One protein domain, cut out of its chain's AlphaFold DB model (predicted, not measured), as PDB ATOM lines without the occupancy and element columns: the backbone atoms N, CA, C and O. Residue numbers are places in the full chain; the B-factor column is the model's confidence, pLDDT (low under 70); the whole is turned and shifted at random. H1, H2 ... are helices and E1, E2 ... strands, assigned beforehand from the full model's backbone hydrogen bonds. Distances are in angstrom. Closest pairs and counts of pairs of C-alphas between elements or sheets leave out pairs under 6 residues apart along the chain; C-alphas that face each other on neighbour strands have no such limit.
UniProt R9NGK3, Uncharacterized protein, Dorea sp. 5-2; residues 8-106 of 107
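AT A GLANCE: This is residues 8 to 106 of the 107 residues of an uncharacterized protein of Dorea sp. 5-2 (UniProt R9NGK3). What shape do the atoms make? Two three-stranded antiparallel sheets, E1-E2-E3 and E5-E4-E6, stand partly face to face as a loose sandwich. Residues 37 to 64 swing round from one to the other, and short H1 is on the second sheet, away from the first. What is it made of? The printed part has 99 residues, mostly strand by class, with one named helix and six named strands in the order E1 E2 E3 E4 E5 H1 E6. It is compact, with a radius of gyration of the C-alphas of 14.4 A and spans of 40 by 31 by 22 A.

HOW THE PARTS SIT: How does the first sheet run? E1, residues 8 to 14, E2, residues 19 to 26, and E3, residues 30 to 36, form a meander, each strand the antiparallel neighbour of the one before. Within hydrogen-bond range are N 10 and O 23, 2.8 A, and N 22 and O 33, 2.9 A. And the second? E4, residues 65 to 74, is the inner strand, antiparallel to E5, residues 77 to 82, and to E6, residues 97 to 104. N 72 and O 79 are 2.8 A apart, as are N 68 and O 101, within hydrogen-bond range. The closest C-alphas of E1 and E4, those of Ile 11 and Ala 69, are 8.0 A apart. Where is the helix? H1, residues 83 to 86, is on the second sheet at a height of 6.7 A, over none of its strands, but only just, with 2 of its 4 C-alphas falling on E4. E5, H1 and E6 form a split strand-helix-strand unit, two strands running the same way with E4 between them, and its crossover is right-handed. H1 is too short for an O i to N i+4 pair; its one O i to N i+3 pair is within range.

IN THESE COORDINATES: Where does the first strand begin? C-alpha 8 of E1 is at (45.378, 96.170, 34.716). Which strands are longer? E4 measures 26.5 A and bends by 51 degrees at residue 68; E6 measures 23.4 A, ending at C-alpha 104 (45.775, 110.420, 36.144), and E2 23.2 A.

THE WHOLE: How far does it reach? The two C-alphas farthest apart, those of Tyr 28 and Asp 94, are 42.4 A apart; the printed part has no cut. Which link is long, and where is confidence low? E3 to E4 is a long link of 28 residues. The pLDDT is under 70 in residues 45 to 52 and 75 to 96.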
ATOM      1  N   LEU A   8      46.366  96.373  35.762       91.50
ATOM      2  CA  LEU A   8      45.378  96.170  34.716       91.50
ATOM      3  C   LEU A   8      44.213  97.127  34.948       91.50
ATOM      4  O   LEU A   8      43.680  97.200  36.057       91.50
ATOM      5  N   ILE A   9      43.802  97.814  33.886       91.00
ATOM      6  CA  ILE A   9      42.520  98.512  33.836       91.00
ATOM      7  C   ILE A   9      41.636  97.774  32.837       91.00
ATOM      8  O   ILE A   9      42.054  97.508  31.712       91.00
ATOM      9  N   VAL A  10      40.423  97.428  33.261       91.62
ATOM     10  CA  VAL A  10      39.398  96.802  32.425       91.62
ATOM     11  C   VAL A  10      38.183  97.712  32.396       91.62
ATOM     12  O   VAL A  10      37.697  98.123  33.449       91.62
ATOM     13  N   ILE A  11      37.688  97.997  31.196       89.69
ATOM     14  CA  ILE A  11      36.437  98.718  30.970       89.69
ATOM     15  C   ILE A  11      35.489  97.741  30.279       89.69
ATOM     16  O   ILE A  11      35.797  97.229  29.204       89.69
ATOM     17  N   THR A  12      34.361  97.437  30.912       88.81
ATOM     18  CA  THR A  12      33.386  96.469  30.397       88.81
ATOM     19  C   THR A  12      32.005  97.110  30.345       88.81
ATOM     20  O   THR A  12      31.465  97.438  31.407       88.81
ATOM     21  N   PRO A  13      31.420  97.299  29.151       86.38
ATOM     22  CA  PRO A  13      30.030  97.707  29.041       86.38
ATOM     23  C   PRO A  13      29.093  96.541  29.390       86.38
ATOM     24  O   PRO A  13      29.322  95.400  28.986       86.38
ATOM     25  N   ASP A  14      28.038  96.844  30.135       87.19
ATOM     26  CA  ASP A  14      26.904  95.976  30.427       87.19
ATOM     27  C   ASP A  14      25.687  96.529  29.678       87.19
ATOM     28  O   ASP A  14      25.143  97.585  30.012       87.19
ATOM     29  N   PHE A  15      25.300  95.833  28.610       80.19
ATOM     30  CA  PHE A  15      24.228  96.278  27.721       80.19
ATOM     31  C   PHE A  15      22.834  96.022  28.282       80.19
ATOM     32  O   PHE A  15      21.909  96.735  27.903       80.19
ATOM     33  N   ASP A  16      22.689  95.048  29.180       84.00
ATOM     34  CA  ASP A  16      21.402  94.724  29.791       84.00
ATOM     35  C   ASP A  16      21.048  95.776  30.847       84.00
ATOM     36  O   ASP A  16      19.907  96.227  30.940       84.00
ATOM     37  N   ASN A  17      22.053  96.207  31.616       88.44
ATOM     38  CA  ASN A  17      21.879  97.191  32.682       88.44
ATOM     39  C   ASN A  17      22.179  98.630  32.246       88.44
ATOM     40  O   ASN A  17      21.954  99.556  33.024       88.44
ATOM     41  N   PHE A  18      22.664  98.832  31.017       87.31
ATOM     42  CA  PHE A  18      23.130 100.127  30.520       87.31
ATOM     43  C   PHE A  18      24.105 100.786  31.497       87.31
ATOM     44  O   PHE A  18      23.962 101.952  31.875       87.31
ATOM     45  N   THR A  19      25.126 100.032  31.896       91.38
ATOM     46  CA  THR A  19      26.233 100.543  32.704       91.38
ATOM     47  C   THR A  19      27.573 100.234  32.052       91.38
ATOM     48  O   THR A  19      27.692  99.387  31.171       91.38
ATOM     49  N   ALA A  20      28.613 100.940  32.469       90.44
ATOM     50  CA  ALA A  20      29.988 100.584  32.177       90.44
ATOM     51  C   ALA A  20      30.745 100.421  33.491       90.44
ATOM     52  O   ALA A  20      30.734 101.302  34.360       90.44
ATOM     53  N   LYS A  21      31.404  99.272  33.628       93.62
ATOM     54  CA  LYS A  21      32.209  98.910  34.787       93.62
ATOM     55  C   LYS A  21      33.676  99.188  34.494       93.62
ATOM     56  O   LYS A  21      34.216  98.675  33.517       93.62
ATOM     57  N   LEU A  22      34.321  99.952  35.372       92.62
ATOM     58  CA  LEU A  22      35.762 100.171  35.374       92.62
ATOM     59  C   LEU A  22      36.373  99.407  36.547       92.62
ATOM     60  O   LEU A  22      35.989  99.595  37.702       92.62
ATOM     61  N   ILE A  23      37.334  98.542  36.241       94.44
ATOM     62  CA  ILE A  23      38.089  97.761  37.218       94.44
ATOM     63  C   ILE A  23      39.552  98.157  37.094       94.44
ATOM     64  O   ILE A  23      40.135  97.993  36.029       94.44
ATOM     65  N   ALA A  24      40.147  98.619  38.189       91.50
ATOM     66  CA  ALA A  24      41.582  98.834  38.295       91.50
ATOM     67  C   ALA A  24      42.148  97.835  39.304       91.50
ATOM     68  O   ALA A  24      41.653  97.738  40.428       91.50
ATOM     69  N   ALA A  25      43.154  97.067  38.907       92.44
ATOM     70  CA  ALA A  25      43.769  96.069  39.770       92.44
ATOM     71  C   ALA A  25      45.289  96.068  39.627       92.44
ATOM     72  O   ALA A  25      45.825  96.197  38.526       92.44
ATOM     73  N   ASP A  26      45.971  95.870  40.746       90.06
ATOM     74  CA  ASP A  26      47.409  95.650  40.815       90.06
ATOM     75  C   ASP A  26      47.733  94.492  41.776       90.06
ATOM     76  O   ASP A  26      46.859  93.723  42.178       90.06
ATOM     77  N   GLU A  27      49.008  94.331  42.131       88.88
ATOM     78  CA  GLU A  27      49.465  93.274  43.045       88.88
ATOM     79  C   GLU A  27      48.916  93.409  44.480       88.88
ATOM     80  O   GLU A  27      48.986  92.453  45.255       88.88
ATOM     81  N   TYR A  28      48.399  94.580  44.861       87.75
ATOM     82  CA  TYR A  28      48.039  94.910  46.242       87.75
ATOM     83  C   TYR A  28      46.550  95.188  46.433       87.75
ATOM     84  O   TYR A  28      46.040  95.063  47.547       87.75
ATOM     85  N   SER A  29      45.858  95.606  45.379       88.88
ATOM     86  CA  SER A  29      44.535  96.195  45.477       88.88
ATOM     87  C   SER A  29      43.706  95.972  44.220       88.88
ATOM     88  O   SER A  29      44.213  95.809  43.110       88.88
ATOM     89  N   LYS A  30      42.388  95.969  44.417       93.69
ATOM     90  CA  LYS A  30      41.397  95.959  43.349       93.69
ATOM     91  C   LYS A  30      40.331  96.988  43.682       93.69
ATOM     92  O   LYS A  30      39.694  96.900  44.731       93.69
ATOM     93  N   TYR A  31      40.116  97.908  42.760       91.75
ATOM     94  CA  TYR A  31      39.054  98.897  42.800       91.75
ATOM     95  C   TYR A  31      38.087  98.641  41.654       91.75
ATOM     96  O   TYR A  31      38.473  98.197  40.571       91.75
ATOM     97  N   MET A  32      36.812  98.896  41.911       94.62
ATOM     98  CA  MET A  32      35.748  98.745  40.934       94.62
ATOM     99  C   MET A  32      34.768  99.892  41.111       94.62
ATOM    100  O   MET A  32      34.349 100.179  42.231       94.62
ATOM    101  N   THR A  33      34.390 100.506  39.999       94.06
ATOM    102  CA  THR A  33      33.291 101.463  39.930       94.06
ATOM    103  C   THR A  33      32.417 101.133  38.728       94.06
ATOM    104  O   THR A  33      32.873 100.518  37.763       94.06
ATOM    105  N   GLU A  34      31.151 101.507  38.802       95.00
ATOM    106  CA  GLU A  34      30.175 101.294  37.744       95.00
ATOM    107  C   GLU A  34      29.418 102.599  37.517       95.00
ATOM    108  O   GLU A  34      29.044 103.283  38.471       95.00
ATOM    109  N   THR A  35      29.248 102.968  36.252       92.62
ATOM    110  CA  THR A  35      28.630 104.236  35.849       92.62
ATOM    111  C   THR A  35      27.509 103.973  34.851       92.62
ATOM    112  O   THR A  35      27.666 103.088  34.007       92.62
ATOM    113  N   PRO A  36      26.376 104.689  34.931       91.88
ATOM    114  CA  PRO A  36      25.322 104.559  33.935       91.88
ATOM    115  C   PRO A  36      25.802 105.077  32.574       91.88
ATOM    116  O   PRO A  36      26.541 106.058  32.484       91.88
ATOM    117  N   ILE A  37      25.347 104.425  31.510       87.56
ATOM    118  CA  ILE A  37      25.556 104.823  30.116       87.56
ATOM    119  C   ILE A  37      24.198 104.941  29.422       87.56
ATOM    120  O   ILE A  37      23.219 104.306  29.810       87.56
ATOM    121  N   LEU A  38      24.126 105.769  28.381       85.12
ATOM    122  CA  LEU A  38      22.910 106.035  27.611       85.12
ATOM    123  C   LEU A  38      21.717 106.443  28.497       85.12
ATOM    124  O   LEU A  38      20.564 106.078  28.242       85.12
ATOM    125  N   GLU A  39      21.980 107.173  29.581       87.25
ATOM    126  CA  GLU A  39      20.927 107.716  30.435       87.25
ATOM    127  C   GLU A  39      20.165 108.816  29.685       87.25
ATOM    128  O   GLU A  39      20.761 109.677  29.040       87.25
ATOM    129  N   GLY A  40      18.832 108.755  29.712       85.44
ATOM    130  CA  GLY A  40      17.974 109.690  28.976       85.44
ATOM    131  C   GLY A  40      17.914 109.471  27.458       85.44
ATOM    132  O   GLY A  40      17.157 110.165  26.782       85.44
ATOM    133  N   VAL A  41      18.648 108.495  26.913       82.75
ATOM    134  CA  VAL A  41      18.605 108.159  25.484       82.75
ATOM    135  C   VAL A  41      17.364 107.316  25.188       82.75
ATOM    136  O   VAL A  41      17.204 106.204  25.700       82.75
ATOM    137  N   ALA A  42      16.470 107.844  24.351       78.50
ATOM    138  CA  ALA A  42      15.297 107.116  23.878       78.50
ATOM    139  C   ALA A  42      15.705 105.925  22.994       78.50
ATOM    140  O   ALA A  42      16.708 105.988  22.288       78.50
ATOM    141  N   ASN A  43      14.913 104.846  23.007       75.69
ATOM    142  CA  ASN A  43      15.124 103.651  22.172       75.69
ATOM    143  C   ASN A  43      16.506 102.983  22.334       75.69
ATOM    144  O   ASN A  43      16.996 102.321  21.423       75.69
ATOM    145  N   ARG A  44      17.137 103.127  23.505       76.69
ATOM    146  CA  ARG A  44      18.432 102.494  23.810       76.69
ATOM    147  C   ARG A  44      18.385 100.960  23.829       76.69
ATOM    148  O   ARG A  44      19.422 100.322  23.626       76.69
ATOM    149  N   GLU A  45      17.202 100.383  24.036       69.25
ATOM    150  CA  GLU A  45      16.912  98.948  23.939       69.25
ATOM    151  C   GLU A  45      16.937  98.506  22.467       69.25
ATOM    152  O   GLU A  45      15.910  98.334  21.818       69.25
ATOM    153  N   TYR A  46      18.146  98.374  21.920       62.72
ATOM    154  CA  TYR A  46      18.377  97.868  20.571       62.72
ATOM    155  C   TYR A  46      18.971  96.462  20.640       62.72
ATOM    156  O   TYR A  46      20.045  96.247  21.211       62.72
ATOM    157  N   TYR A  47      18.257  95.497  20.064       56.59
ATOM    158  CA  TYR A  47      18.635  94.090  20.060       56.59
ATOM    159  C   TYR A  47      19.698  93.835  18.985       56.59
ATOM    160  O   TYR A  47      19.373  93.609  17.824       56.59
ATOM    161  N   GLY A  48      20.975  93.884  19.370       60.97
ATOM    162  CA  GLY A  48      22.080  93.589  18.449       60.97
ATOM    163  C   GLY A  48      23.432  94.188  18.820       60.97
ATOM    164  O   GLY A  48      24.203  94.520  17.931       60.97
ATOM    165  N   ARG A  49      23.734  94.369  20.111       64.81
ATOM    166  CA  ARG A  49      25.012  94.951  20.538       64.81
ATOM    167  C   ARG A  49      26.046  93.850  20.753       64.81
ATOM    168  O   ARG A  49      25.858  92.968  21.586       64.81
ATOM    169  N   SER A  50      27.143  93.909  20.009       63.38
ATOM    170  CA  SER A  50      28.358  93.142  20.276       63.38
ATOM    171  C   SER A  50      29.474  94.100  20.684       63.38
ATOM    172  O   SER A  50      29.443  95.276  20.328       63.38
ATOM    173  N   ALA A  51      30.435  93.597  21.455       66.12
ATOM    174  CA  ALA A  51      31.659  94.306  21.797       66.12
ATOM    175  C   ALA A  51      32.852  93.457  21.368       66.12
ATOM    176  O   ALA A  51      32.855  92.238  21.558       66.12
ATOM    177  N   THR A  52      33.877  94.104  20.821       68.69
ATOM    178  CA  THR A  52      35.167  93.460  20.558       68.69
ATOM    179  C   THR A  52      36.136  93.831  21.673       68.69
ATOM    180  O   THR A  52      36.211  94.992  22.069       68.69
ATOM    181  N   SER A  53      36.867  92.842  22.194       71.75
ATOM    182  CA  SER A  53      37.914  93.096  23.185       71.75
ATOM    183  C   SER A  53      39.069  93.861  22.548       71.75
ATOM    184  O   SER A  53      39.511  93.515  21.453       71.75
ATOM    185  N   ILE A  54      39.580  94.863  23.257       74.62
ATOM    186  CA  ILE A  54      40.741  95.649  22.842       74.62
ATOM    187  C   ILE A  54      41.761  95.611  23.963       74.62
ATOM    188  O   ILE A  54      41.443  95.895  25.115       74.62
ATOM    189  N   GLU A  55      42.991  95.261  23.611       81.00
ATOM    190  CA  GLU A  55      44.115  95.232  24.536       81.00
ATOM    191  C   GLU A  55      45.119  96.311  24.141       81.00
ATOM    192  O   GLU A  55      45.549  96.384  22.990       81.00
ATOM    193  N   ASN A  56      45.514  97.146  25.102       80.94
ATOM    194  CA  ASN A  56      46.545  98.161  24.913       80.94
ATOM    195  C   ASN A  56      47.529  98.121  26.092       80.94
ATOM    196  O   ASN A  56      47.153  97.836  27.230       80.94
ATOM    197  N   LYS A  57      48.803  98.398  25.810       84.69
ATOM    198  CA  LYS A  57      49.848  98.612  26.810       84.69
ATOM    199  C   LYS A  57      50.363 100.036  26.667       84.69
ATOM    200  O   LYS A  57      50.922 100.386  25.634       84.69
ATOM    201  N   SER A  58      50.237 100.814  27.736       82.12
ATOM    202  CA  SER A  58      50.813 102.153  27.828       82.12
ATOM    203  C   SER A  58      51.829 102.231  28.963       82.12
ATOM    204  O   SER A  58      51.763 101.467  29.930       82.12
ATOM    205  N   THR A  59      52.772 103.161  28.842       86.38
ATOM    206  CA  THR A  59      53.659 103.538  29.950       86.38
ATOM    207  C   THR A  59      52.898 104.474  30.880       86.38
ATOM    208  O   THR A  59      52.177 105.331  30.395       86.38
ATOM    209  N   ILE A  60      53.057 104.321  32.197       85.75
ATOM    210  CA  ILE A  60      52.412 105.206  33.173       85.75
ATOM    211  C   ILE A  60      53.223 106.494  33.325       85.75
ATOM    212  O   ILE A  60      54.350 106.472  33.828       85.75
ATOM    213  N   GLU A  61      52.611 107.616  32.966       88.94
ATOM    214  CA  GLU A  61      53.105 108.959  33.278       88.94
ATOM    215  C   GLU A  61      52.405 109.541  34.518       88.94
ATOM    216  O   GLU A  61      51.208 109.824  34.519       88.94
ATOM    217  N   TYR A  62      53.148 109.697  35.616       88.25
ATOM    218  CA  TYR A  62      52.595 110.250  36.856       88.25
ATOM    219  C   TYR A  62      52.337 111.756  36.747       88.25
ATOM    220  O   TYR A  62      53.191 112.487  36.245       88.25
ATOM    221  N   GLY A  63      51.215 112.223  37.306       91.75
ATOM    222  CA  GLY A  63      50.832 113.642  37.313       91.75
ATOM    223  C   GLY A  63      50.317 114.172  35.970       91.75
ATOM    224  O   GLY A  63      50.183 115.383  35.808       91.75
ATOM    225  N   THR A  64      50.056 113.274  35.017       90.81
ATOM    226  CA  THR A  64      49.478 113.590  33.710       90.81
ATOM    227  C   THR A  64      48.250 112.717  33.486       90.81
ATOM    228  O   THR A  64      48.295 111.497  33.682       90.81
ATOM    229  N   GLU A  65      47.154 113.335  33.053       90.19
ATOM    230  CA  GLU A  65      45.968 112.615  32.601       90.19
ATOM    231  C   GLU A  65      46.270 111.871  31.293       90.19
ATOM    232  O   GLU A  65      46.696 112.464  30.302       90.19
ATOM    233  N   GLN A  66      46.057 110.557  31.294       87.31
ATOM    234  CA  GLN A  66      46.311 109.682  30.154       87.31
ATOM    235  C   GLN A  66      45.013 109.038  29.682       87.31
ATOM    236  O   GLN A  66      44.271 108.454  30.475       87.31
ATOM    237  N   GLY A  67      44.756 109.112  28.380       87.25
ATOM    238  CA  GLY A  67      43.630 108.442  27.743       87.25
ATOM    239  C   GLY A  67      43.800 106.921  27.697       87.25
ATOM    240  O   GLY A  67      44.881 106.425  27.385       87.25
ATOM    241  N   LEU A  68      42.730 106.181  27.994       85.50
ATOM    242  CA  LEU A  68      42.741 104.720  28.138       85.50
ATOM    243  C   LEU A  68      41.983 104.016  27.009       85.50
ATOM    244  O   LEU A  68      42.577 103.263  26.238       85.50
ATOM    245  N   ALA A  69      40.679 104.274  26.900       83.31
ATOM    246  CA  ALA A  69      39.817 103.762  25.835       83.31
ATOM    247  C   ALA A  69      38.654 104.732  25.584       83.31
ATOM    248  O   ALA A  69      38.274 105.486  26.483       83.31
ATOM    249  N   ALA A  70      38.059 104.678  24.395       82.56
ATOM    250  CA  ALA A  70      36.733 105.242  24.175       82.56
ATOM    251  C   ALA A  70      35.757 104.141  23.778       82.56
ATOM    252  O   ALA A  70      36.086 103.294  22.950       82.56
ATOM    253  N   LEU A  71      34.563 104.169  24.363       81.38
ATOM    254  CA  LEU A  71      33.436 103.347  23.940       81.38
ATOM    255  C   LEU A  71      32.546 104.186  23.030       81.38
ATOM    256  O   LEU A  71      32.100 105.259  23.439       81.38
ATOM    257  N   ILE A  72      32.274 103.690  21.832       79.88
ATOM    258  CA  ILE A  72      31.452 104.348  20.824       79.88
ATOM    259  C   ILE A  72      30.180 103.523  20.658       79.88
ATOM    260  O   ILE A  72      30.223 102.327  20.366       79.88
ATOM    261  N   TYR A  73      29.040 104.155  20.904       77.19
ATOM    262  CA  TYR A  73      27.721 103.541  20.872       77.19
ATOM    263  C   TYR A  73      26.970 104.028  19.645       77.19
ATOM    264  O   TYR A  73      26.300 105.057  19.714       77.19
ATOM    265  N   GLY A  74      27.060 103.269  18.558       72.94
ATOM    266  CA  GLY A  74      26.278 103.511  17.353       72.94
ATOM    267  C   GLY A  74      24.951 102.761  17.344       72.94
ATOM    268  O   GLY A  74      24.662 101.925  18.211       72.94
ATOM    269  N   GLU A  75      24.139 103.035  16.322       67.12
ATOM    270  CA  GLU A  75      22.859 102.347  16.107       67.12
ATOM    271  C   GLU A  75      23.026 100.830  15.940       67.12
ATOM    272  O   GLU A  75      22.140 100.074  16.322       67.12
ATOM    273  N   GLN A  76      24.158 100.371  15.396       63.00
ATOM    274  CA  GLN A  76      24.375  98.963  15.034       63.00
ATOM    275  C   GLN A  76      25.255  98.178  16.022       63.00
ATOM    276  O   GLN A  76      25.481  96.987  15.818       63.00
ATOM    277  N   GLY A  77      25.770  98.801  17.088       66.19
ATOM    278  CA  GLY A  77      26.649  98.108  18.030       66.19
ATOM    279  C   GLY A  77      27.481  99.035  18.906       66.19
ATOM    280  O   GLY A  77      27.324 100.253  18.875       66.19
ATOM    281  N   VAL A  78      28.354  98.433  19.718       69.88
ATOM    282  CA  VAL A  78      29.299  99.177  20.554       69.88
ATOM    283  C   VAL A  78      30.708  98.806  20.144       69.88
ATOM    284  O   VAL A  78      31.165  97.683  20.359       69.88
ATOM    285  N   SER A  79      31.394  99.759  19.534       69.88
ATOM    286  CA  SER A  79      32.809  99.636  19.234       69.88
ATOM    287  C   SER A  79      33.624 100.278  20.354       69.88
ATOM    288  O   SER A  79      33.145 101.087  21.151       69.88
ATOM    289  N   SER A  80      34.873  99.855  20.458       68.56
ATOM    290  CA  SER A  80      35.875 100.540  21.258       68.56
ATOM    291  C   SER A  80      37.007 100.907  20.310       68.56
ATOM    292  O   SER A  80      37.221 100.205  19.320       68.56
ATOM    293  N   LEU A  81      37.713 101.999  20.578       69.19
ATOM    294  CA  LEU A  81      38.931 102.346  19.851       69.19
ATOM    295  C   LEU A  81      40.069 102.586  20.850       69.19
ATOM    296  O   LEU A  81      39.853 103.224  21.890       69.19
ATOM    297  N   PRO A  82      41.290 102.094  20.563       67.31
ATOM    298  CA  PRO A  82      42.481 102.543  21.269       67.31
ATOM    299  C   PRO A  82      42.613 104.064  21.152       67.31
ATOM    300  O   PRO A  82      42.436 104.618  20.073       67.31
ATOM    301  N   ILE A  83      42.998 104.757  22.231       67.25
ATOM    302  CA  ILE A  83      43.162 106.227  22.200       67.25
ATOM    303  C   ILE A  83      44.134 106.699  21.119       67.25
ATOM    304  O   ILE A  83      43.938 107.766  20.542       67.25
ATOM    305  N   GLN A  84      45.157 105.891  20.834       65.75
ATOM    306  CA  GLN A  84      46.149 106.177  19.798       65.75
ATOM    307  C   GLN A  84      45.485 106.360  18.425       65.75
ATOM    308  O   GLN A  84      45.890 107.245  17.674       65.75
ATOM    309  N   ASP A  85      44.399 105.629  18.165       63.00
ATOM    310  CA  ASP A  85      43.657 105.666  16.904       63.00
ATOM    311  C   ASP A  85      42.627 106.817  16.873       63.00
ATOM    312  O   ASP A  85      42.226 107.273  15.809       63.00
ATOM    313  N   ILE A  86      42.249 107.365  18.037       63.31
ATOM    314  CA  ILE A  86      41.312 108.501  18.159       63.31
ATOM    315  C   ILE A  86      42.016 109.842  17.914       63.31
ATOM    316  O   ILE A  86      41.423 110.784  17.398       63.31
ATOM    317  N   THR A  87      43.294 109.956  18.283       58.34
ATOM    318  CA  THR A  87      44.032 111.233  18.222       58.34
ATOM    319  C   THR A  87      44.412 111.698  16.809       58.34
ATOM    320  O   THR A  87      44.924 112.809  16.666       58.34
ATOM    321  N   GLY A  88      44.164 110.887  15.772       51.97
ATOM    322  CA  GLY A  88      44.609 111.163  14.401       51.97
ATOM    323  C   GLY A  88      43.567 111.002  13.292       51.97
ATOM    324  O   GLY A  88      43.819 111.486  12.189       51.97
ATOM    325  N   GLU A  89      42.414 110.378  13.546       50.09
ATOM    326  CA  GLU A  89      41.432 110.070  12.500       50.09
ATOM    327  C   GLU A  89      40.071 110.730  12.751       50.09
ATOM    328  O   GLU A  89      39.599 110.858  13.880       50.09
ATOM    329  N   TYR A  90      39.434 111.168  11.663       51.50
ATOM    330  CA  TYR A  90      38.026 111.550  11.666       51.50
ATOM    331  C   TYR A  90      37.203 110.283  11.907       51.50
ATOM    332  O   TYR A  90      37.104 109.431  11.024       51.50
ATOM    333  N   ILE A  91      36.644 110.147  13.108       58.91
ATOM    334  CA  ILE A  91      35.705 109.071  13.419       58.91
ATOM    335  C   ILE A  91      34.337 109.534  12.917       58.91
ATOM    336  O   ILE A  91      33.761 110.487  13.450       58.91
ATOM    337  N   ASP A  92      33.856 108.889  11.854       52.28
ATOM    338  CA  ASP A  92      32.525 109.118  11.294       52.28
ATOM    339  C   ASP A  92      31.473 108.601  12.283       52.28
ATOM    340  O   ASP A  92      31.141 107.420  12.301       52.28
ATOM    341  N   THR A  93      31.040 109.486  13.179       57.31
ATOM    342  CA  THR A  93      30.191 109.184  14.343       57.31
ATOM    343  C   THR A  93      28.736 109.569  14.093       57.31
ATOM    344  O   THR A  93      28.070 110.125  14.972       57.31
ATOM    345  N   ASP A  94      28.224 109.314  12.887       54.25
ATOM    346  CA  ASP A  94      26.815 109.567  12.585       54.25
ATOM    347  C   ASP A  94      25.928 108.793  13.586       54.25
ATOM    348  O   ASP A  94      25.858 107.564  13.583       54.25
ATOM    349  N   ASN A  95      25.263 109.544  14.476       53.72
ATOM    350  CA  ASN A  95      24.420 109.069  15.584       53.72
ATOM    351  C   ASN A  95      25.113 108.234  16.678       53.72
ATOM    352  O   ASN A  95      24.466 107.386  17.304       53.72
ATOM    353  N   GLU A  96      26.389 108.489  16.974       68.62
ATOM    354  CA  GLU A  96      27.120 107.698  17.973       68.62
ATOM    355  C   GLU A  96      27.384 108.462  19.285       68.62
ATOM    356  O   GLU A  96      27.907 109.577  19.295       68.62
ATOM    357  N   TYR A  97      27.040 107.860  20.433       79.38
ATOM    358  CA  TYR A  97      27.430 108.390  21.749       79.38
ATOM    359  C   TYR A  97      28.825 107.889  22.113       79.38
ATOM    360  O   TYR A  97      29.071 106.685  22.082       79.38
ATOM    361  N   MET A  98      29.722 108.783  22.528       81.75
ATOM    362  CA  MET A  98      31.086 108.417  22.912       81.75
ATOM    363  C   MET A  98      31.329 108.602  24.413       81.75
ATOM    364  O   MET A  98      31.075 109.667  24.971       81.75
ATOM    365  N   TYR A  99      31.886 107.574  25.051       86.50
ATOM    366  CA  TYR A  99      32.367 107.607  26.430       86.50
ATOM    367  C   TYR A  99      33.883 107.478  26.434       86.50
ATOM    368  O   TYR A  99      34.413 106.399  26.173       86.50
ATOM    369  N   TYR A 100      34.567 108.579  26.730       87.19
ATOM    370  CA  TYR A 100      36.021 108.641  26.818       87.19
ATOM    371  C   TYR A 100      36.486 108.380  28.252       87.19
ATOM    372  O   TYR A 100      36.023 109.037  29.184       87.19
ATOM    373  N   TYR A 101      37.410 107.436  28.422       87.25
ATOM    374  CA  TYR A 101      38.003 107.103  29.711       87.25
ATOM    375  C   TYR A 101      39.464 107.534  29.745       87.25
ATOM    376  O   TYR A 101      40.263 107.115  28.906       87.25
ATOM    377  N   SER A 102      39.814 108.306  30.764       89.31
ATOM    378  CA  SER A 102      41.174 108.711  31.105       89.31
ATOM    379  C   SER A 102      41.457 108.453  32.582       89.31
ATOM    380  O   SER A 102      40.545 108.298  33.396       89.31
ATOM    381  N   ALA A 103      42.738 108.376  32.930       88.31
ATOM    382  CA  ALA A 103      43.184 108.322  34.314       88.31
ATOM    383  C   ALA A 103      44.458 109.145  34.505       88.31
ATOM    384  O   ALA A 103      45.374 109.098  33.685       88.31
ATOM    385  N   GLU A 104      44.532 109.853  35.628       90.75
ATOM    386  CA  GLU A 104      45.775 110.420  36.144       90.75
ATOM    387  C   GLU A 104      46.323 109.496  37.232       90.75
ATOM    388  O   GLU A 104      45.627 109.141  38.188       90.75
ATOM    389  N   PHE A 105      47.588 109.101  37.095       85.88
ATOM    390  CA  PHE A 105      48.258 108.280  38.095       85.88
ATOM    391  C   PHE A 105      49.023 109.174  39.070       85.88
ATOM    392  O   PHE A 105      49.869 109.977  38.671       85.88
ATOM    393  N   VAL A 106      48.760 108.994  40.363       85.25
ATOM    394  CA  VAL A 106      49.448 109.695  41.457       85.25
ATOM    395  C   VAL A 106      50.519 108.803  42.090       85.25
ATOM    396  O   VAL A 106      50.430 107.575  42.035       85.25
TER     397      VAL A 106